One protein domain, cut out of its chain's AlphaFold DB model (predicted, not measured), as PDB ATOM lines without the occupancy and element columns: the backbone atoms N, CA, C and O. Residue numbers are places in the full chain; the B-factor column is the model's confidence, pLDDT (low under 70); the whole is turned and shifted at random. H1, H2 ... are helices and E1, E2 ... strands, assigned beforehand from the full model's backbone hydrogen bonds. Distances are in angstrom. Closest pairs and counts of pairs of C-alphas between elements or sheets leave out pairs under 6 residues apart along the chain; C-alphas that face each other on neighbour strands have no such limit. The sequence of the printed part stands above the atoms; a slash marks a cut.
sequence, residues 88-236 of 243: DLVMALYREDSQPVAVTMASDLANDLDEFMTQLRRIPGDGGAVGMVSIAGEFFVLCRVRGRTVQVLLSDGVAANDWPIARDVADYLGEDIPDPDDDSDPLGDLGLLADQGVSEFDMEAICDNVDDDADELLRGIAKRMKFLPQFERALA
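This is residues 88 to 236 of the 243 residues of the protein "Putative tRNA adenosine deaminase-associated protein" of Luteococcus japonicus (UniProt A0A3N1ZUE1). A twisted five-stranded sheet is the middle of three layers, with H6 and H7 over one face and H2 and H4 over the other. H5 lies near H6, and the long stretch 174 to 199 joins H4 to H5, pairing briefly with the edge strand E5. The printed part has 149 residues, with named elements in the order E1 E2 H1 H2 E3 E4 E5 H3 H4 H5 H6 H7; the sheet order E2 E1 E3 E4 E5 is antiparallel and the class is mixed, helices and strands. It is compact, with a radius of gyration of the C-alphas of 14.0 A, and elongated, spanning 46 by 29 by 27 A.

Find C-alpha 88 at (341.341, 351.869, 472.891); from there E1 runs 25.3 A to residue 96. Next come E2, residues 99 to 104, H1, 107 to 110, and H2, 113 to 120. E3, 129 to 135, is 19.9 A long, E4, 139 to 146, 23.5 A, and E5, 149 to 154, 17.0 A. Then read H3, 158 to 161, H4, 164 to 173, and H5, 200 to 207. H6, 214 to 224, is 15.5 A long, and H7, 228 to 236, ends at C-alpha 236, (329.609, 351.683, 474.287).

Look first at the hairpin E1 and E2, where N 94 and O 101 are 3.0 A apart. Between E1 and E3, N 91 and O 132 are 2.9 A apart. E3, E4 and E5 form a meander, each strand the antiparallel neighbour of the one before; N 131 and O 143 are 2.7 A apart, N 144 and O 151 2.8 A. E2, H1 H2 and E3 make a split strand-helix-strand unit, two strands running the same way with E1 between them; its crossover is right-handed. H1 and H2 touch only at the corner, only just, with 3 pairs of C-alphas within 8 A. H2 has a height over the sheet of 8.7 A. H3 only grazes the sheet with residues 158 to 160. H4 lies over E4 and E5. H6, on the opposite face, runs along E3 at 1 degree on the local plane. H6 and H7 form a helical hairpin, the C-alphas of Ala 222 and Leu 228 5.4 A apart. In H2, H4, H5, H6 and H7 every O i to N i+4 pair is within hydrogen-bond range; H1 and H3 are too short for one.

The farthest C-alphas, of Asp 97 and Asp 181, are 46.4 A apart. The printed part has no cut, the link H4 to H5 is long, and no printed residue is under 70 in pLDDT.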
ATOM      1  N   ASP A  88     342.521 352.535 472.321       95.75
ATOM      2  CA  ASP A  88     341.341 351.869 472.891       95.75
ATOM      3  C   ASP A  88     340.340 352.878 473.476       95.75
ATOM      4  O   ASP A  88     339.113 352.765 473.335       95.75
ATOM      5  N   LEU A  89     340.854 353.896 474.170       96.00
ATOM      6  CA  LEU A  89     340.053 354.790 475.000       96.00
ATOM      7  C   LEU A  89     340.668 356.185 475.070       96.00
ATOM      8  O   LEU A  89     341.810 356.335 475.478       96.00
ATOM      9  N   VAL A  90     339.851 357.214 474.823       98.12
ATOM     10  CA  VAL A  90     340.130 358.591 475.266       98.12
ATOM     11  C   VAL A  90     338.870 359.160 475.911       98.12
ATOM     12  O   VAL A  90     337.836 359.348 475.254       98.12
ATOM     13  N   MET A  91     338.917 359.425 477.215       98.00
ATOM     14  CA  MET A  91     337.727 359.776 477.993       98.00
ATOM     15  C   MET A  91     338.002 360.828 479.066       98.00
ATOM     16  O   MET A  91     339.017 360.782 479.745       98.00
ATOM     17  N   ALA A  92     337.039 361.724 479.289       98.00
ATOM     18  CA  ALA A  92     337.011 362.611 480.447       98.00
ATOM     19  C   ALA A  92     335.907 362.219 481.434       98.00
ATOM     20  O   ALA A  92     334.747 362.016 481.063       98.00
ATOM     21  N   LEU A  93     336.269 362.168 482.713       97.88
ATOM     22  CA  LEU A  93     335.409 361.898 483.856       97.88
ATOM     23  C   LEU A  93     335.374 363.138 484.753       97.88
ATOM     24  O   LEU A  93     336.409 363.656 485.168       97.88
ATOM     25  N   TYR A  94     334.179 363.616 485.084       97.12
ATOM     26  CA  TYR A  94     333.999 364.786 485.947       97.12
ATOM     27  C   TYR A  94     332.656 364.744 486.678       97.12
ATOM     28  O   TYR A  94     331.775 363.938 486.368       97.12
ATOM     29  N   ARG A  95     332.490 365.596 487.691       95.31
ATOM     30  CA  ARG A  95     331.216 365.743 488.409       95.31
ATOM     31  C   ARG A  95     330.580 367.083 488.078       95.31
ATOM     32  O   ARG A  95     331.195 368.116 488.321       95.31
ATOM     33  N   GLU A  96     329.352 367.037 487.576       94.12
ATOM     34  CA  GLU A  96     328.486 368.201 487.381       94.12
ATOM     35  C   GLU A  96     327.379 368.139 488.435       94.12
ATOM     36  O   GLU A  96     326.665 367.137 488.518       94.12
ATOM     37  N   ASP A  97     327.287 369.152 489.300       91.38
ATOM     38  CA  ASP A  97     326.367 369.165 490.447       91.38
ATOM     39  C   ASP A  97     326.459 367.871 491.286       91.38
ATOM     40  O   ASP A  97     325.459 367.231 491.625       91.38
ATOM     41  N   SER A  98     327.690 367.439 491.597       90.94
ATOM     42  CA  SER A  98     328.018 366.160 492.262       90.94
ATOM     43  C   SER A  98     327.646 364.863 491.516       90.94
ATOM     44  O   SER A  98     328.027 363.772 491.969       90.94
ATOM     45  N   GLN A  99     326.969 364.930 490.370       94.56
ATOM     46  CA  GLN A  99     326.603 363.764 489.572       94.56
ATOM     47  C   GLN A  99     327.776 363.350 488.662       94.56
ATOM     48  O   GLN A  99     328.298 364.193 487.935       94.56
ATOM     49  N   PRO A 100     328.217 362.073 488.666       96.56
ATOM     50  CA  PRO A 100     329.259 361.610 487.752       96.56
ATOM     51  C   PRO A 100     328.816 361.730 486.294       96.56
ATOM     52  O   PRO A 100     327.694 361.343 485.940       96.56
ATOM     53  N   VAL A 101     329.738 362.209 485.465       96.94
ATOM     54  CA  VAL A 101     329.648 362.318 484.012       96.94
ATOM     55  C   VAL A 101     330.918 361.722 483.410       96.94
ATOM     56  O   VAL A 101     332.015 361.969 483.898       96.94
ATOM     57  N   ALA A 102     330.762 360.923 482.359       97.50
ATOM     58  CA  ALA A 102     331.865 360.407 481.559       97.50
ATOM     59  C   ALA A 102     331.553 360.677 480.086       97.50
ATOM     60  O   ALA A 102     330.417 360.442 479.647       97.50
ATOM     61  N   VAL A 103     332.527 361.206 479.352       96.06
ATOM     62  CA  VAL A 103     332.399 361.577 477.938       96.06
ATOM     63  C   VAL A 103     333.637 361.134 477.177       96.06
ATOM     64  O   VAL A 103     334.752 361.337 477.639       96.06
ATOM     65  N   THR A 104     333.440 360.536 476.006       96.50
ATOM     66  CA  THR A 104     334.553 360.218 475.104       96.50
ATOM     67  C   THR A 104     335.086 361.514 474.500       96.50
ATOM     68  O   THR A 104     334.307 362.440 474.237       96.50
ATOM     69  N   MET A 105     336.378 361.562 474.216       95.94
ATOM     70  CA  MET A 105     337.020 362.695 473.553       95.94
ATOM     71  C   MET A 105     337.440 362.304 472.126       95.94
ATOM     72  O   MET A 105     336.980 361.279 471.621       95.94
ATOM     73  N   ALA A 106     338.187 363.168 471.435       95.69
ATOM     74  CA  ALA A 106     338.769 362.826 470.137       95.69
ATOM     75  C   ALA A 106     339.945 361.862 470.346       95.69
ATOM     76  O   ALA A 106     340.676 362.026 471.321       95.69
ATOM     77  N   SER A 107     340.097 360.877 469.458       94.94
ATOM     78  CA  SER A 107     341.193 359.901 469.502       94.94
ATOM     79  C   SER A 107     342.551 360.575 469.343       94.94
ATOM     80  O   SER A 107     343.457 360.222 470.078       94.94
ATOM     81  N   ASP A 108     342.659 361.615 468.509       94.81
ATOM     82  CA  ASP A 108     343.913 362.354 468.274       94.81
ATOM     83  C   ASP A 108     344.549 362.921 469.561       94.81
ATOM     84  O   ASP A 108     345.744 363.179 469.605       94.81
ATOM     85  N   LEU A 109     343.771 363.097 470.638       97.19
ATOM     86  CA  LEU A 109     344.302 363.536 471.937       97.19
ATOM     87  C   LEU A 109     345.165 362.474 472.632       97.19
ATOM     88  O   LEU A 109     345.794 362.785 473.637       97.19
ATOM     89  N   ALA A 110     345.157 361.231 472.150       97.19
ATOM     90  CA  ALA A 110     346.041 360.176 472.625       97.19
ATOM     91  C   ALA A 110     347.486 360.332 472.121       97.19
ATOM     92  O   ALA A 110     348.323 359.560 472.556       97.19
ATOM     93  N   ASN A 111     347.769 361.315 471.255       97.12
ATOM     94  CA  ASN A 111     349.107 361.597 470.720       97.12
ATOM     95  C   ASN A 111     349.673 362.961 471.166       97.12
ATOM     96  O   ASN A 111     350.795 363.286 470.816       97.12
ATOM     97  N   ASP A 112     348.911 363.772 471.913       96.94
ATOM     98  CA  ASP A 112     349.324 365.124 472.333       96.94
ATOM     99  C   ASP A 112     348.823 365.412 473.758       96.94
ATOM    100  O   ASP A 112     347.637 365.716 473.990       96.94
ATOM    101  N   LEU A 113     349.729 365.303 474.737       98.19
ATOM    102  CA  LEU A 113     349.389 365.502 476.147       98.19
ATOM    103  C   LEU A 113     348.953 366.947 476.439       98.19
ATOM    104  O   LEU A 113     348.052 367.178 477.257       98.19
ATOM    105  N   ASP A 114     349.562 367.934 475.784       97.62
ATOM    106  CA  ASP A 114     349.292 369.356 476.003       97.62
ATOM    107  C   ASP A 114     347.895 369.757 475.524       97.62
ATOM    108  O   ASP A 114     347.152 370.466 476.235       97.62
ATOM    109  N   GLU A 115     347.487 369.271 474.354       97.94
ATOM    110  CA  GLU A 115     346.131 369.456 473.854       97.94
ATOM    111  C   GLU A 115     345.131 368.655 474.699       97.94
ATOM    112  O   GLU A 115     344.069 369.189 475.054       97.94
ATOM    113  N   PHE A 116     345.474 367.437 475.142       98.19
ATOM    114  CA  PHE A 116     344.632 366.664 476.063       98.19
ATOM    115  C   PHE A 116     344.368 367.422 477.374       98.19
ATOM    116  O   PHE A 116     343.209 367.646 477.758       98.19
ATOM    117  N   MET A 117     345.423 367.926 478.022       97.25
ATOM    118  CA  MET A 117     345.329 368.800 479.194       97.25
ATOM    119  C   MET A 117     344.478 370.045 478.908       97.25
ATOM    120  O   MET A 117     343.640 370.451 479.725       97.25
ATOM    121  N   THR A 118     344.681 370.676 477.752       96.81
ATOM    122  CA  THR A 118     343.958 371.887 477.339       96.81
ATOM    123  C   THR A 118     342.465 371.639 477.174       96.81
ATOM    124  O   THR A 118     341.658 372.472 477.601       96.81
ATOM    125  N   GLN A 119     342.073 370.493 476.624       96.94
ATOM    126  CA  GLN A 119     340.669 370.105 476.517       96.94
ATOM    127  C   GLN A 119     340.065 369.797 477.892       96.94
ATOM    128  O   GLN A 119     338.972 370.285 478.195       96.94
ATOM    129  N   LEU A 120     340.790 369.098 478.772       96.81
ATOM    130  CA  LEU A 120     340.343 368.838 480.148       96.81
ATOM    131  C   LEU A 120     340.120 370.132 480.948       96.81
ATOM    132  O   LEU A 120     339.131 370.238 481.676       96.81
ATOM    133  N   ARG A 121     340.963 371.163 480.764       95.25
ATOM    134  CA  ARG A 121     340.801 372.496 481.396       95.25
ATOM    135  C   ARG A 121     339.481 373.188 481.042       95.25
ATOM    136  O   ARG A 121     339.040 374.064 481.787       95.25
ATOM    137  N   ARG A 122     338.849 372.833 479.918       94.00
ATOM    138  CA  ARG A 122     337.576 373.431 479.469       94.00
ATOM    139  C   ARG A 122     336.357 372.800 480.137       94.00
ATOM    140  O   ARG A 122     335.266 373.362 480.038       94.00
ATOM    141  N   ILE A 123     336.520 371.655 480.796       93.50
ATOM    142  CA  ILE A 123     335.416 370.910 481.397       93.50
ATOM    143  C   ILE A 123     335.073 371.513 482.769       93.50
ATOM    144  O   ILE A 123     335.927 371.553 483.659       93.50
ATOM    145  N   PRO A 124     333.827 371.972 482.982       79.62
ATOM    146  CA  PRO A 124     333.388 372.420 484.295       79.62
ATOM    147  C   PRO A 124     333.199 371.205 485.213       79.62
ATOM    148  O   PRO A 124     332.465 370.279 484.878       79.62
ATOM    149  N   GLY A 125     333.839 371.198 486.384       80.00
ATOM    150  CA  GLY A 125     333.663 370.118 487.352       80.00
ATOM    151  C   GLY A 125     334.010 370.528 488.777       80.00
ATOM    152  O   GLY A 125     335.037 371.166 489.009       80.00
ATOM    153  N   ASP A 126     333.177 370.113 489.736       77.25
ATOM    154  CA  ASP A 126     333.305 370.471 491.163       77.25
ATOM    155  C   ASP A 126     334.653 370.032 491.770       77.25
ATOM    156  O   ASP A 126     335.174 370.658 492.691       77.25
ATOM    157  N   GLY A 127     335.227 368.953 491.234       82.06
ATOM    158  CA  GLY A 127     336.534 368.408 491.599       82.06
ATOM    159  C   GLY A 127     337.477 368.319 490.402       82.06
ATOM    160  O   GLY A 127     338.298 367.408 490.350       82.06
ATOM    161  N   GLY A 128     337.329 369.205 489.417       92.31
ATOM    162  CA  GLY A 128     338.065 369.132 488.155       92.31
ATOM    163  C   GLY A 128     337.676 367.945 487.271       92.31
ATOM    164  O   GLY A 128     336.687 367.252 487.530       92.31
ATOM    165  N   ALA A 129     338.465 367.738 486.221       97.19
ATOM    166  CA  ALA A 129     338.279 366.676 485.239       97.19
ATOM    167  C   ALA A 129     339.448 365.687 485.287       97.19
ATOM    168  O   ALA A 129     340.599 366.091 485.452       97.19
ATOM    169  N   VAL A 130     339.132 364.403 485.155       98.19
ATOM    170  CA  VAL A 130     340.090 363.301 485.031       98.19
ATOM    171  C   VAL A 130     340.008 362.776 483.608       98.19
ATOM    172  O   VAL A 130     338.978 362.239 483.212       98.19
ATOM    173  N   GLY A 131     341.073 362.961 482.851       98.25
ATOM    174  CA  GLY A 131     341.318 362.294 481.592       98.25
ATOM    175  C   GLY A 131     341.849 360.881 481.808       98.25
ATOM    176  O   GLY A 131     342.621 360.646 482.736       98.25
ATOM    177  N   MET A 132     341.409 359.972 480.950       98.69
ATOM    178  CA  MET A 132     341.852 358.588 480.850       98.69
ATOM    179  C   MET A 132     342.182 358.300 479.386       98.69
ATOM    180  O   MET A 132     341.324 358.525 478.526       98.69
ATOM    181  N   VAL A 133     343.391 357.806 479.131       98.69
ATOM    182  CA  VAL A 133     343.844 357.316 477.823       98.69
ATOM    183  C   VAL A 133     344.329 355.879 477.984       98.69
ATOM    184  O   VAL A 133     345.011 355.605 478.965       98.69
ATOM    185  N   SER A 134     343.956 354.988 477.066       98.12
ATOM    186  CA  SER A 134     344.479 353.616 476.939       98.12
ATOM    187  C   SER A 134     344.952 353.415 475.512       98.12
ATOM    188  O   SER A 134     344.222 353.798 474.587       98.12
ATOM    189  N   ILE A 135     346.140 352.835 475.358       97.94
ATOM    190  CA  ILE A 135     346.759 352.549 474.064       97.94
ATOM    191  C   ILE A 135     347.213 351.087 474.042       97.94
ATOM    192  O   ILE A 135     347.828 350.605 474.993       97.94
ATOM    193  N   ALA A 136     346.878 350.408 472.946       96.69
ATOM    194  CA  ALA A 136     347.206 349.035 472.578       96.69
ATOM    195  C   ALA A 136     346.840 347.958 473.620       96.69
ATOM    196  O   ALA A 136     347.289 346.817 473.515       96.69
ATOM    197  N   GLY A 137     346.024 348.293 474.622       95.81
ATOM    198  CA  GLY A 137     345.822 347.484 475.824       95.81
ATOM    199  C   GLY A 137     347.051 347.394 476.740       95.81
ATOM    200  O   GLY A 137     346.977 346.709 477.755       95.81
ATOM    201  N   GLU A 138     348.152 348.083 476.428       95.69
ATOM    202  CA  GLU A 138     349.456 347.906 477.085       95.69
ATOM    203  C   GLU A 138     349.642 348.845 478.279       95.69
ATOM    204  O   GLU A 138     350.080 348.421 479.345       95.69
ATOM    205  N   PHE A 139     349.265 350.116 478.136       98.12
ATOM    206  CA  PHE A 139     349.422 351.111 479.194       98.12
ATOM    207  C   PHE A 139     348.285 352.131 479.191       98.12
ATOM    208  O   PHE A 139     347.531 352.287 478.224       98.12
ATOM    209  N   PHE A 140     348.163 352.859 480.299       98.62
ATOM    210  CA  PHE A 140     347.237 353.972 480.412       98.62
ATOM    211  C   PHE A 140     347.898 355.237 480.949       98.62
ATOM    212  O   PHE A 140     348.828 355.207 481.755       98.62
ATOM    213  N   VAL A 141     347.322 356.372 480.558       98.81
ATOM    214  CA  VAL A 141     347.641 357.688 481.115       98.81
ATOM    215  C   VAL A 141     346.425 358.230 481.854       98.81
ATOM    216  O   VAL A 141     345.304 358.284 481.330       98.81
ATOM    217  N   LEU A 142     346.647 358.677 483.086       98.81
ATOM    218  CA  LEU A 142     345.702 359.494 483.832       98.81
ATOM    219  C   LEU A 142     346.200 360.930 483.869       98.81
ATOM    220  O   LEU A 142     347.312 361.202 484.299       98.81
ATOM    221  N   CYS A 143     345.332 361.871 483.515       98.44
ATOM    222  CA  CYS A 143     345.612 363.293 483.676       98.44
ATOM    223  C   CYS A 143     344.476 363.947 484.447       98.44
ATOM    224  O   CYS A 143     343.322 363.922 484.024       98.44
ATOM    225  N   ARG A 144     344.773 364.579 485.581       97.75
ATOM    226  CA  ARG A 144     343.780 365.307 486.362       97.75
ATOM    227  C   ARG A 144     344.048 366.794 486.372       97.75
ATOM    228  O   ARG A 144     345.051 367.260 486.897       97.75
ATOM    229  N   VAL A 145     343.061 367.547 485.900       97.19
ATOM    230  CA  VAL A 145     343.102 369.005 485.834       97.19
ATOM    231  C   VAL A 145     342.144 369.611 486.854       97.19
ATOM    232  O   VAL A 145     340.934 369.371 486.818       97.19
ATOM    233  N   ARG A 146     342.679 370.442 487.757       92.94
ATOM    234  CA  ARG A 146     341.944 371.151 488.819       92.94
ATOM    235  C   ARG A 146     342.370 372.604 488.917       92.94
ATOM    236  O   ARG A 146     343.359 372.948 489.562       92.94
ATOM    237  N   GLY A 147     341.587 373.487 488.304       87.12
ATOM    238  CA  GLY A 147     341.928 374.904 488.239       87.12
ATOM    239  C   GLY A 147     343.248 375.097 487.491       87.12
ATOM    240  O   GLY A 147     343.285 374.957 486.275       87.12
ATOM    241  N   ARG A 148     344.321 375.421 488.220       87.88
ATOM    242  CA  ARG A 148     345.675 375.597 487.659       87.88
ATOM    243  C   ARG A 148     346.581 374.385 487.885       87.88
ATOM    244  O   ARG A 148     347.675 374.358 487.341       87.88
ATOM    245  N   THR A 149     346.148 373.427 488.697       93.50
ATOM    246  CA  THR A 149     346.922 372.231 489.023       93.50
ATOM    247  C   THR A 149     346.635 371.148 487.997       93.50
ATOM    248  O   THR A 149     345.468 370.859 487.721       93.50
ATOM    249  N   VAL A 150     347.696 370.552 487.466       96.81
ATOM    250  CA  VAL A 150     347.642 369.336 486.660       96.81
ATOM    251  C   VAL A 150     348.499 368.282 487.349       96.81
ATOM    252  O   VAL A 150     349.606 368.585 487.786       96.81
ATOM    253  N   GLN A 151     347.950 367.082 487.491       97.94
ATOM    254  CA  GLN A 151     348.636 365.893 487.995       97.94
ATOM    255  C   GLN A 151     348.522 364.827 486.906       97.94
ATOM    256  O   GLN A 151     347.427 364.655 486.366       97.94
ATOM    257  N   VAL A 152     349.609 364.134 486.591       98.56
ATOM    258  CA  VAL A 152     349.620 363.055 485.595       98.56
ATOM    259  C   VAL A 152     350.192 361.781 486.204       98.56
ATOM    260  O   VAL A 152     350.942 361.849 487.177       98.56
ATOM    261  N   LEU A 153     349.787 360.643 485.654       98.75
ATOM    262  CA  LEU A 153     350.345 359.325 485.929       98.75
ATOM    263  C   LEU A 153     350.377 358.546 484.616       98.75
ATOM    264  O   LEU A 153     349.351 358.467 483.935       98.75
ATOM    265  N   LEU A 154     351.527 357.962 484.313       98.75
ATOM    266  CA  LEU A 154     351.728 356.951 483.283       98.75
ATOM    267  C   LEU A 154     351.878 355.599 483.989       98.75
ATOM    268  O   LEU A 154     352.656 355.488 484.934       98.75
ATOM    269  N   SER A 155     351.099 354.593 483.586       98.38
ATOM    270  CA  SER A 155     351.099 353.287 484.264       98.38
ATOM    271  C   SER A 155     352.362 352.465 484.023       98.38
ATOM    272  O   SER A 155     352.668 351.611 484.843       98.38
ATOM    273  N   ASP A 156     353.041 352.716 482.905       97.56
ATOM    274  CA  ASP A 156     354.222 351.997 482.435       97.56
ATOM    275  C   ASP A 156     355.221 353.010 481.865       97.56
ATOM    276  O   ASP A 156     354.973 353.597 480.811       97.56
ATOM    277  N   GLY A 157     356.328 353.249 482.567       97.12
ATOM    278  CA  GLY A 157     357.369 354.177 482.128       97.12
ATOM    279  C   GLY A 157     358.122 353.726 480.875       97.12
ATOM    280  O   GLY A 157     358.567 354.577 480.107       97.12
ATOM    281  N   VAL A 158     358.233 352.415 480.626       97.19
ATOM    282  CA  VAL A 158     358.925 351.870 479.447       97.19
ATOM    283  C   VAL A 158     358.173 352.227 478.168       97.19
ATOM    284  O   VAL A 158     358.816 352.482 477.149       97.19
ATOM    285  N   ALA A 159     356.847 352.382 478.234       97.19
ATOM    286  CA  ALA A 159     356.022 352.817 477.105       97.19
ATOM    287  C   ALA A 159     356.454 354.168 476.497       97.19
ATOM    288  O   ALA A 159     356.164 354.438 475.332       97.19
ATOM    289  N   ALA A 160     357.170 355.017 477.244       97.06
ATOM    290  CA  ALA A 160     357.704 356.281 476.732       97.06
ATOM    291  C   ALA A 160     358.800 356.109 475.661       97.06
ATOM    292  O   ALA A 160     359.109 357.069 474.958       97.06
ATOM    293  N   ASN A 161     359.357 354.902 475.505       96.25
ATOM    294  CA  ASN A 161     360.276 354.579 474.412       96.25
ATOM    295  C   ASN A 161     359.567 354.432 473.058       96.25
ATOM    296  O   ASN A 161     360.213 354.605 472.029       96.25
ATOM    297  N   ASP A 162     358.269 354.115 473.054       95.88
ATOM    298  CA  ASP A 162     357.538 353.742 471.839       95.88
ATOM    299  C   ASP A 162     356.368 354.688 471.527       95.88
ATOM    300  O   ASP A 162     356.001 354.841 470.363       95.88
ATOM    301  N   TRP A 163     355.783 355.348 472.536       97.44
ATOM    302  CA  TRP A 163     354.521 356.077 472.378       97.44
ATOM    303  C   TRP A 163     354.639 357.584 472.668       97.44
ATOM    304  O   TRP A 163     355.011 357.955 473.789       97.44
ATOM    305  N   PRO A 164     354.224 358.472 471.733       95.81
ATOM    306  CA  PRO A 164     354.362 359.925 471.880       95.81
ATOM    307  C   PRO A 164     353.777 360.483 473.182       95.81
ATOM    308  O   PRO A 164     354.452 361.198 473.913       95.81
ATOM    309  N   ILE A 165     352.553 360.090 473.551       97.50
ATOM    310  CA  ILE A 165     351.925 360.592 474.783       97.50
ATOM    311  C   ILE A 165     352.616 360.101 476.059       97.50
ATOM    312  O   ILE A 165     352.579 360.790 477.078       97.50
ATOM    313  N   ALA A 166     353.221 358.912 476.042       98.12
ATOM    314  CA  ALA A 166     353.964 358.405 477.190       98.12
ATOM    315  C   ALA A 166     355.277 359.185 477.353       98.12
ATOM    316  O   ALA A 166     355.608 359.595 478.469       98.12
ATOM    317  N   ARG A 167     355.951 359.485 476.235       97.19
ATOM    318  CA  ARG A 167     357.116 360.376 476.195       97.19
ATOM    319  C   ARG A 167     356.782 361.779 476.691       97.19
ATOM    320  O   ARG A 167     357.447 362.264 477.602       97.19
ATOM    321  N   ASP A 168     355.682 362.361 476.216       97.88
ATOM    322  CA  ASP A 168     355.191 363.657 476.696       97.88
ATOM    323  C   ASP A 168     354.956 363.665 478.215       97.88
ATOM    324  O   ASP A 168     355.178 364.681 478.878       97.88
ATOM    325  N   VAL A 169     354.478 362.555 478.797       98.50
ATOM    326  CA  VAL A 169     354.284 362.453 480.253       98.50
ATOM    327  C   VAL A 169     355.625 362.459 480.985       98.50
ATOM    328  O   VAL A 169     355.751 363.199 481.964       98.50
ATOM    329  N   ALA A 170     356.608 361.680 480.525       97.69
ATOM    330  CA  ALA A 170     357.951 361.673 481.107       97.69
ATOM    331  C   ALA A 170     358.596 363.072 481.031       97.69
ATOM    332  O   ALA A 170     359.040 363.605 482.053       97.69
ATOM    333  N   ASP A 171     358.513 363.724 479.867       97.25
ATOM    334  CA  ASP A 171     359.018 365.083 479.641       97.25
ATOM    335  C   ASP A 171     358.299 366.121 480.515       97.25
ATOM    336  O   ASP A 171     358.932 366.991 481.124       97.25
ATOM    337  N   TYR A 172     356.972 366.021 480.638       98.12
ATOM    338  CA  TYR A 172     356.175 366.898 481.497       98.12
ATOM    339  C   TYR A 172     356.555 366.762 482.979       98.12
ATOM    340  O   TYR A 172     356.557 367.756 483.717       98.12
ATOM    341  N   LEU A 173     356.851 365.541 483.429       97.81
ATOM    342  CA  LEU A 173     357.302 365.260 484.794       97.81
ATOM    343  C   LEU A 173     358.778 365.631 485.008       97.81
ATOM    344  O   LEU A 173     359.174 365.903 486.145       97.81
ATOM    345  N   GLY A 174     359.566 365.707 483.932       97.25
ATOM    346  CA  GLY A 174     361.019 365.846 483.987       97.25
ATOM    347  C   GLY A 174     361.692 364.600 484.565       97.25
ATOM    348  O   GLY A 174     362.672 364.730 485.303       97.25
ATOM    349  N   GLU A 175     361.119 363.426 484.298       96.31
ATOM    350  CA  GLU A 175     361.628 362.124 484.731       96.31
ATOM    351  C   GLU A 175     362.385 361.439 483.586       96.31
ATOM    352  O   GLU A 175     362.055 361.617 482.416       96.31
ATOM    353  N   ASP A 176     363.422 360.673 483.930       94.62
ATOM    354  CA  ASP A 176     364.187 359.907 482.948       94.62
ATOM    355  C   ASP A 176     363.352 358.715 482.449       94.62
ATOM    356  O   ASP A 176     362.729 358.009 483.245       94.62
ATOM    357  N   ILE A 177     363.367 358.473 481.137       95.56
ATOM    358  CA  ILE A 177     362.718 357.304 480.534       95.56
ATOM    359  C   ILE A 177     363.561 356.056 480.860       95.56
ATOM    360  O   ILE A 177     364.772 356.077 480.614       95.56
ATOM    361  N   PRO A 178     362.968 354.987 481.427       95.19
ATOM    362  CA  PRO A 178     363.687 353.748 481.714       95.19
ATOM    363  C   PRO A 178     364.150 353.047 480.431       95.19
ATOM    364  O   PRO A 178     363.538 353.196 479.367       95.19
ATOM    365  N   ASP A 179     365.218 352.252 480.539       94.88
ATOM    366  CA  ASP A 179     365.699 351.447 479.416       94.88
ATOM    367  C   ASP A 179     364.605 350.439 478.991       94.88
ATOM    368  O   ASP A 179     363.900 349.894 479.842       94.88
ATOM    369  N   PRO A 180     364.480 350.099 477.697       93.12
ATOM    370  CA  PRO A 180     363.436 349.187 477.214       93.12
ATOM    371  C   PRO A 180     363.544 347.750 477.755       93.12
ATOM    372  O   PRO A 180     362.613 346.960 477.617       93.12
ATOM    373  N   ASP A 181     364.689 347.390 478.343       92.81
ATOM    374  CA  ASP A 181     364.935 346.092 478.979       92.81
ATOM    375  C   ASP A 181     364.673 346.099 480.507       92.81
ATOM    376  O   ASP A 181     364.850 345.054 481.149       92.81
ATOM    377  N   ASP A 182     364.305 347.243 481.100       91.94
ATOM    378  CA  ASP A 182     364.012 347.378 482.536       91.94
ATOM    379  C   ASP A 182     362.596 346.891 482.905       91.94
ATOM    380  O   ASP A 182     361.763 346.565 482.056       91.94
ATOM    381  N   ASP A 183     362.334 346.799 484.213       87.69
ATOM    382  CA  ASP A 183     360.995 346.520 484.730       87.69
ATOM    383  C   ASP A 183     360.067 347.733 484.495       87.69
ATOM    384  O   ASP A 183     360.472 348.889 484.615       87.69
ATOM    385  N   SER A 184     358.803 347.453 484.177       85.50
ATOM    386  CA  SER A 184     357.761 348.466 483.990       85.50
ATOM    387  C   SER A 184     357.315 349.028 485.342       85.50
ATOM    388  O   SER A 184     356.602 348.365 486.098       85.50
ATOM    389  N   ASP A 185     357.769 350.244 485.651       94.00
ATOM    390  CA  ASP A 185     357.346 351.019 486.818       94.00
ATOM    391  C   ASP A 185     356.488 352.225 486.376       94.00
ATOM    392  O   ASP A 185     356.772 352.847 485.347       94.00
ATOM    393  N   PRO A 186     355.451 352.611 487.145       97.56
ATOM    394  CA  PRO A 186     354.644 353.786 486.834       97.56
ATOM    395  C   PRO A 186     355.404 355.099 487.089       97.56
ATOM    396  O   PRO A 186     356.125 355.227 488.080       97.56
ATOM    397  N   LEU A 187     355.154 356.118 486.258       98.00
ATOM    398  CA  LEU A 187     355.722 357.469 486.395       98.00
ATOM    399  C   LEU A 187     354.654 358.487 486.811       98.00
ATOM    400  O   LEU A 187     353.541 358.495 486.278       98.00
ATOM    401  N   GLY A 188     354.994 359.400 487.724       98.19
ATOM    402  CA  GLY A 188     354.116 360.490 488.164       98.19
ATOM    403  C   GLY A 188     353.353 360.241 489.473       98.19
ATOM    404  O   GLY A 188     353.842 359.630 490.419       98.19
ATOM    405  N   ASP A 189     352.151 360.813 489.592       98.06
ATOM    406  CA  ASP A 189     351.447 360.937 490.878       98.06
ATOM    407  C   ASP A 189     350.443 359.801 491.124       98.06
ATOM    408  O   ASP A 189     349.259 359.928 490.820       98.06
ATOM    409  N   LEU A 190     350.867 358.718 491.777       98.38
ATOM    410  CA  LEU A 190     349.983 357.608 492.180       98.38
ATOM    411  C   LEU A 190     348.824 358.040 493.110       98.38
ATOM    412  O   LEU A 190     347.773 357.392 493.176       98.38
ATOM    413  N   GLY A 191     348.974 359.160 493.820       97.94
ATOM    414  CA  GLY A 191     347.974 359.741 494.713       97.94
ATOM    415  C   GLY A 191     346.935 360.619 494.011       97.94
ATOM    416  O   GLY A 191     346.007 361.112 494.674       97.94
ATOM    417  N   LEU A 192     347.018 360.798 492.685       97.44
ATOM    418  CA  LEU A 192     346.200 361.762 491.944       97.44
ATOM    419  C   LEU A 192     344.687 361.524 492.063       97.44
ATOM    420  O   LEU A 192     343.909 362.408 491.721       97.44
ATOM    421  N   LEU A 193     344.224 360.357 492.521       97.44
ATOM    422  CA  LEU A 193     342.806 360.012 492.694       97.44
ATOM    423  C   LEU A 193     342.420 359.667 494.145       97.44
ATOM    424  O   LEU A 193     341.279 359.254 494.386       97.44
ATOM    425  N   ALA A 194     343.301 359.923 495.118       96.94
ATOM    426  CA  ALA A 194     343.089 359.596 496.534       96.94
ATOM    427  C   ALA A 194     341.785 360.179 497.098       96.94
ATOM    428  O   ALA A 194     340.986 359.479 497.723       96.94
ATOM    429  N   ASP A 195     341.498 361.447 496.800       94.31
ATOM    430  CA  ASP A 195     340.270 362.129 497.230       94.31
ATOM    431  C   ASP A 195     339.002 361.651 496.494       94.31
ATOM    432  O   ASP A 195     337.887 361.977 496.905       94.31
ATOM    433  N   GLN A 196     339.152 360.861 495.428       94.19
ATOM    434  CA  GLN A 196     338.049 360.258 494.675       94.19
ATOM    435  C   GLN A 196     337.853 358.767 494.986       94.19
ATOM    436  O   GLN A 196     336.980 358.132 494.393       94.19
ATOM    437  N   GLY A 197     338.587 358.229 495.966       94.75
ATOM    438  CA  GLY A 197     338.409 356.865 496.465       94.75
ATOM    439  C   GLY A 197     339.318 355.819 495.822       94.75
ATOM    440  O   GLY A 197     339.010 354.634 495.931       94.75
ATOM    441  N   VAL A 198     340.403 356.240 495.169       98.06
ATOM    442  CA  VAL A 198     341.482 355.356 494.699       98.06
ATOM    443  C   VAL A 198     342.745 355.757 495.443       98.06
ATOM    444  O   VAL A 198     343.295 356.817 495.164       98.06
ATOM    445  N   SER A 199     343.140 354.981 496.452       98.19
ATOM    446  CA  SER A 199     344.350 355.289 497.221       98.19
ATOM    447  C   SER A 199     345.613 355.067 496.385       98.19
ATOM    448  O   SER A 199     345.565 354.342 495.401       98.19
ATOM    449  N   GLU A 200     346.732 355.653 496.805       98.19
ATOM    450  CA  GLU A 200     348.049 355.423 496.192       98.19
ATOM    451  C   GLU A 200     348.391 353.927 496.133       98.19
ATOM    452  O   GLU A 200     348.692 353.412 495.069       98.19
ATOM    453  N   PHE A 201     348.189 353.203 497.239       97.75
ATOM    454  CA  PHE A 201     348.374 351.750 497.290       97.75
ATOM    455  C   PHE A 201     347.440 350.986 496.337       97.75
ATOM    456  O   PHE A 201     347.832 349.985 495.746       97.75
ATOM    457  N   ASP A 202     346.183 351.426 496.192       98.00
ATOM    458  CA  ASP A 202     345.282 350.813 495.209       98.00
ATOM    459  C   ASP A 202     345.721 351.121 493.775       98.00
ATOM    460  O   ASP A 202     345.463 350.302 492.902       98.00
ATOM    461  N   MET A 203     346.304 352.298 493.526       98.38
ATOM    462  CA  MET A 203     346.801 352.699 492.212       98.38
ATOM    463  C   MET A 203     348.050 351.903 491.832       98.38
ATOM    464  O   MET A 203     348.085 351.346 490.742       98.38
ATOM    465  N   GLU A 204     349.012 351.783 492.746       97.44
ATOM    466  CA  GLU A 204     350.215 350.951 492.604       97.44
ATOM    467  C   GLU A 204     349.824 349.504 492.273       97.44
ATOM    468  O   GLU A 204     350.175 348.985 491.222       97.44
ATOM    469  N   ALA A 205     348.929 348.908 493.069       97.19
ATOM    470  CA  ALA A 205     348.444 347.549 492.822       97.19
ATOM    471  C   ALA A 205     347.653 347.378 491.508       97.19
ATOM    472  O   ALA A 205     347.430 346.248 491.077       97.19
ATOM    473  N   ILE A 206     347.140 348.466 490.921       97.62
ATOM    474  CA  ILE A 206     346.510 348.442 489.596       97.62
ATOM    475  C   ILE A 206     347.579 348.501 488.502       97.62
ATOM    476  O   ILE A 206     347.431 347.773 487.529       97.62
ATOM    477  N   CYS A 207     348.622 349.322 488.659       96.69
ATOM    478  CA  CYS A 207     349.723 349.417 487.694       96.69
ATOM    479  C   CYS A 207     350.540 348.114 487.648       96.69
ATOM    480  O   CYS A 207     350.838 347.629 486.568       96.69
ATOM    481  N   ASP A 208     350.757 347.465 488.798       95.62
ATOM    482  CA  ASP A 208     351.445 346.165 488.896       95.62
ATOM    483  C   ASP A 208     350.705 345.004 488.196       95.62
ATOM    484  O   ASP A 208     351.221 343.885 488.096       95.62
ATOM    485  N   ASN A 209     349.454 345.208 487.773       93.62
ATOM    486  CA  ASN A 209     348.626 344.160 487.191       93.62
ATOM    487  C   ASN A 209     348.820 344.049 485.674       93.62
ATOM    488  O   ASN A 209     347.920 344.360 484.899       93.62
ATOM    489  N   VAL A 210     349.982 343.536 485.282       86.69
ATOM    490  CA  VAL A 210     350.416 343.370 483.882       86.69
ATOM    491  C   VAL A 210     349.663 342.289 483.087       86.69
ATOM    492  O   VAL A 210     349.930 342.093 481.906       86.69
ATOM    493  N   ASP A 211     348.773 341.527 483.730       91.62
ATOM    494  CA  ASP A 211     348.006 340.453 483.080       91.62
ATOM    495  C   ASP A 211     346.694 340.948 482.437       91.62
ATOM    496  O   ASP A 211     346.118 340.231 481.613       91.62
ATOM    497  N   ASP A 212     346.198 342.122 482.843       95.75
ATOM    498  CA  ASP A 212     344.928 342.693 482.380       95.75
ATOM    499  C   ASP A 212     345.186 343.854 481.404       95.75
ATOM    500  O   ASP A 212     346.110 344.642 481.601       95.75
ATOM    501  N   ASP A 213     344.324 344.003 480.394       96.94
ATOM    502  CA  ASP A 213     344.418 345.102 479.427       96.94
ATOM    503  C   ASP A 213     344.201 346.474 480.105       96.94
ATOM    504  O   ASP A 213     343.388 346.636 481.032       96.94
ATOM    505  N   ALA A 214     344.896 347.502 479.615       97.44
ATOM    506  CA  ALA A 214     344.882 348.848 480.187       97.44
ATOM    507  C   ALA A 214     343.472 349.472 480.298       97.44
ATOM    508  O   ALA A 214     343.152 350.142 481.291       97.44
ATOM    509  N   ASP A 215     342.570 349.215 479.346       95.62
ATOM    510  CA  ASP A 215     341.186 349.693 479.404       95.62
ATOM    511  C   ASP A 215     340.361 348.980 480.499       95.62
ATOM    512  O   ASP A 215     339.505 349.604 481.152       95.62
ATOM    513  N   GLU A 216     340.650 347.704 480.782       97.00
ATOM    514  CA  GLU A 216     340.063 346.960 481.900       97.00
ATOM    515  C   GLU A 216     340.552 347.490 483.258       97.00
ATOM    516  O   GLU A 216     339.746 347.651 484.195       97.00
ATOM    517  N   LEU A 217     341.833 347.855 483.359       98.12
ATOM    518  CA  LEU A 217     342.395 348.522 484.537       98.12
ATOM    519  C   LEU A 217     341.711 349.878 484.779       98.12
ATOM    520  O   LEU A 217     341.187 350.131 485.878       98.12
ATOM    521  N   LEU A 218     341.584 350.712 483.739       98.38
ATOM    522  CA  LEU A 218     340.871 351.998 483.793       98.38
ATOM    523  C   LEU A 218     339.397 351.837 484.182       98.38
ATOM    524  O   LEU A 218     338.862 352.610 484.989       98.38
ATOM    525  N   ARG A 219     338.726 350.792 483.690       97.88
ATOM    526  CA  ARG A 219     337.365 350.435 484.120       97.88
ATOM    527  C   ARG A 219     337.320 350.121 485.620       97.88
ATOM    528  O   ARG A 219     336.378 350.525 486.321       97.88
ATOM    529  N   GLY A 220     338.333 349.427 486.138       97.81
ATOM    530  CA  GLY A 220     338.536 349.177 487.565       97.81
ATOM    531  C   GLY A 220     338.696 350.462 488.388       97.81
ATOM    532  O   GLY A 220     338.116 350.569 489.482       97.81
ATOM    533  N   ILE A 221     339.415 351.453 487.857       98.44
ATOM    534  CA  ILE A 221     339.579 352.789 488.453       98.44
ATOM    535  C   ILE A 221     338.241 353.541 488.451       98.44
ATOM    536  O   ILE A 221     337.761 353.969 489.507       98.44
ATOM    537  N   ALA A 222     337.554 353.608 487.306       98.12
ATOM    538  CA  ALA A 222     336.248 354.258 487.176       98.12
ATOM    539  C   ALA A 222     335.203 353.662 488.137       98.12
ATOM    540  O   ALA A 222     334.364 354.377 488.703       98.12
ATOM    541  N   LYS A 223     335.257 352.349 488.385       97.94
ATOM    542  CA  LYS A 223     334.417 351.678 489.387       97.94
ATOM    543  C   LYS A 223     334.690 352.168 490.806       97.94
ATOM    544  O   LYS A 223     333.727 352.482 491.512       97.94
ATOM    545  N   ARG A 224     335.956 352.266 491.218       97.88
ATOM    546  CA  ARG A 224     336.348 352.780 492.546       97.88
ATOM    547  C   ARG A 224     335.933 354.244 492.730       97.88
ATOM    548  O   ARG A 224     335.359 354.587 493.763       97.88
ATOM    549  N   MET A 225     336.052 355.057 491.678       97.25
ATOM    550  CA  MET A 225     335.594 356.455 491.654       97.25
ATOM    551  C   MET A 225     334.060 356.631 491.634       97.25
ATOM    552  O   MET A 225     333.554 357.754 491.761       97.25
ATOM    553  N   LYS A 226     333.293 355.538 491.486       97.19
ATOM    554  CA  LYS A 226     331.821 355.519 491.345       97.19
ATOM    555  C   LYS A 226     331.309 356.148 490.037       97.19
ATOM    556  O   LYS A 226     330.255 356.786 490.035       97.19
ATOM    557  N   PHE A 227     332.036 355.936 488.940       97.81
ATOM    558  CA  PHE A 227     331.701 356.369 487.575       97.81
ATOM    559  C   PHE A 227     331.285 355.223 486.640       97.81
ATOM    560  O   PHE A 227     330.901 355.486 485.504       97.81
ATOM    561  N   LEU A 228     331.339 353.964 487.095       97.56
ATOM    562  CA  LEU A 228     331.176 352.789 486.226       97.56
ATOM    563  C   LEU A 228     329.962 352.858 485.272       97.56
ATOM    564  O   LEU A 228     330.161 352.668 484.079       97.56
ATOM    565  N   PRO A 229     328.724 353.182 485.704       97.94
ATOM    566  CA  PRO A 229     327.590 353.233 484.775       97.94
ATOM    567  C   PRO A 229     327.756 354.259 483.642       97.94
ATOM    568  O   PRO A 229     327.257 354.055 482.537       97.94
ATOM    569  N   GLN A 230     328.413 355.384 483.925       97.94
ATOM    570  CA  GLN A 230     328.663 356.447 482.960       97.94
ATOM    571  C   GLN A 230     329.807 356.078 482.026       97.94
ATOM    572  O   GLN A 230     329.662 356.278 480.823       97.94
ATOM    573  N   PHE A 231     330.879 355.510 482.584       97.38
ATOM    574  CA  PHE A 231     332.030 355.000 481.847       97.38
ATOM    575  C   PHE A 231     331.593 353.970 480.798       97.38
ATOM    576  O   PHE A 231     331.793 354.180 479.610       97.38
ATOM    577  N   GLU A 232     330.851 352.939 481.212       96.75
ATOM    578  CA  GLU A 232     330.330 351.880 480.330       96.75
ATOM    579  C   GLU A 232     329.455 352.432 479.204       96.75
ATOM    580  O   GLU A 232     329.525 352.010 478.051       96.75
ATOM    581  N   ARG A 233     328.609 353.414 479.533       96.38
ATOM    582  CA  ARG A 233     327.747 354.060 478.543       96.38
ATOM    583  C   ARG A 233     328.560 354.866 477.531       96.38
ATOM    584  O   ARG A 233     328.185 354.898 476.362       96.38
ATOM    585  N   ALA A 234     329.609 355.547 477.982       94.75
ATOM    586  CA  ALA A 234     330.490 356.322 477.120       94.75
ATOM    587  C   ALA A 234     331.330 355.396 476.223       94.75
ATOM    588  O   ALA A 234     331.344 355.607 475.014       94.75
ATOM    589  N   LEU A 235     331.890 354.315 476.775       92.25
ATOM    590  CA  LEU A 235     332.636 353.294 476.034       92.25
ATOM    591  C   LEU A 235     331.775 352.631 474.945       92.25
ATOM    592  O   LEU A 235     332.155 352.581 473.778       92.25
ATOM    593  N   ALA A 236     330.542 352.228 475.275       90.31
ATOM    594  CA  ALA A 236     329.609 351.683 474.287       90.31
ATOM    595  C   ALA A 236     329.267 352.684 473.161       90.31
ATOM    596  O   ALA A 236     328.989 352.285 472.030       90.31
TER     597      ALA A 236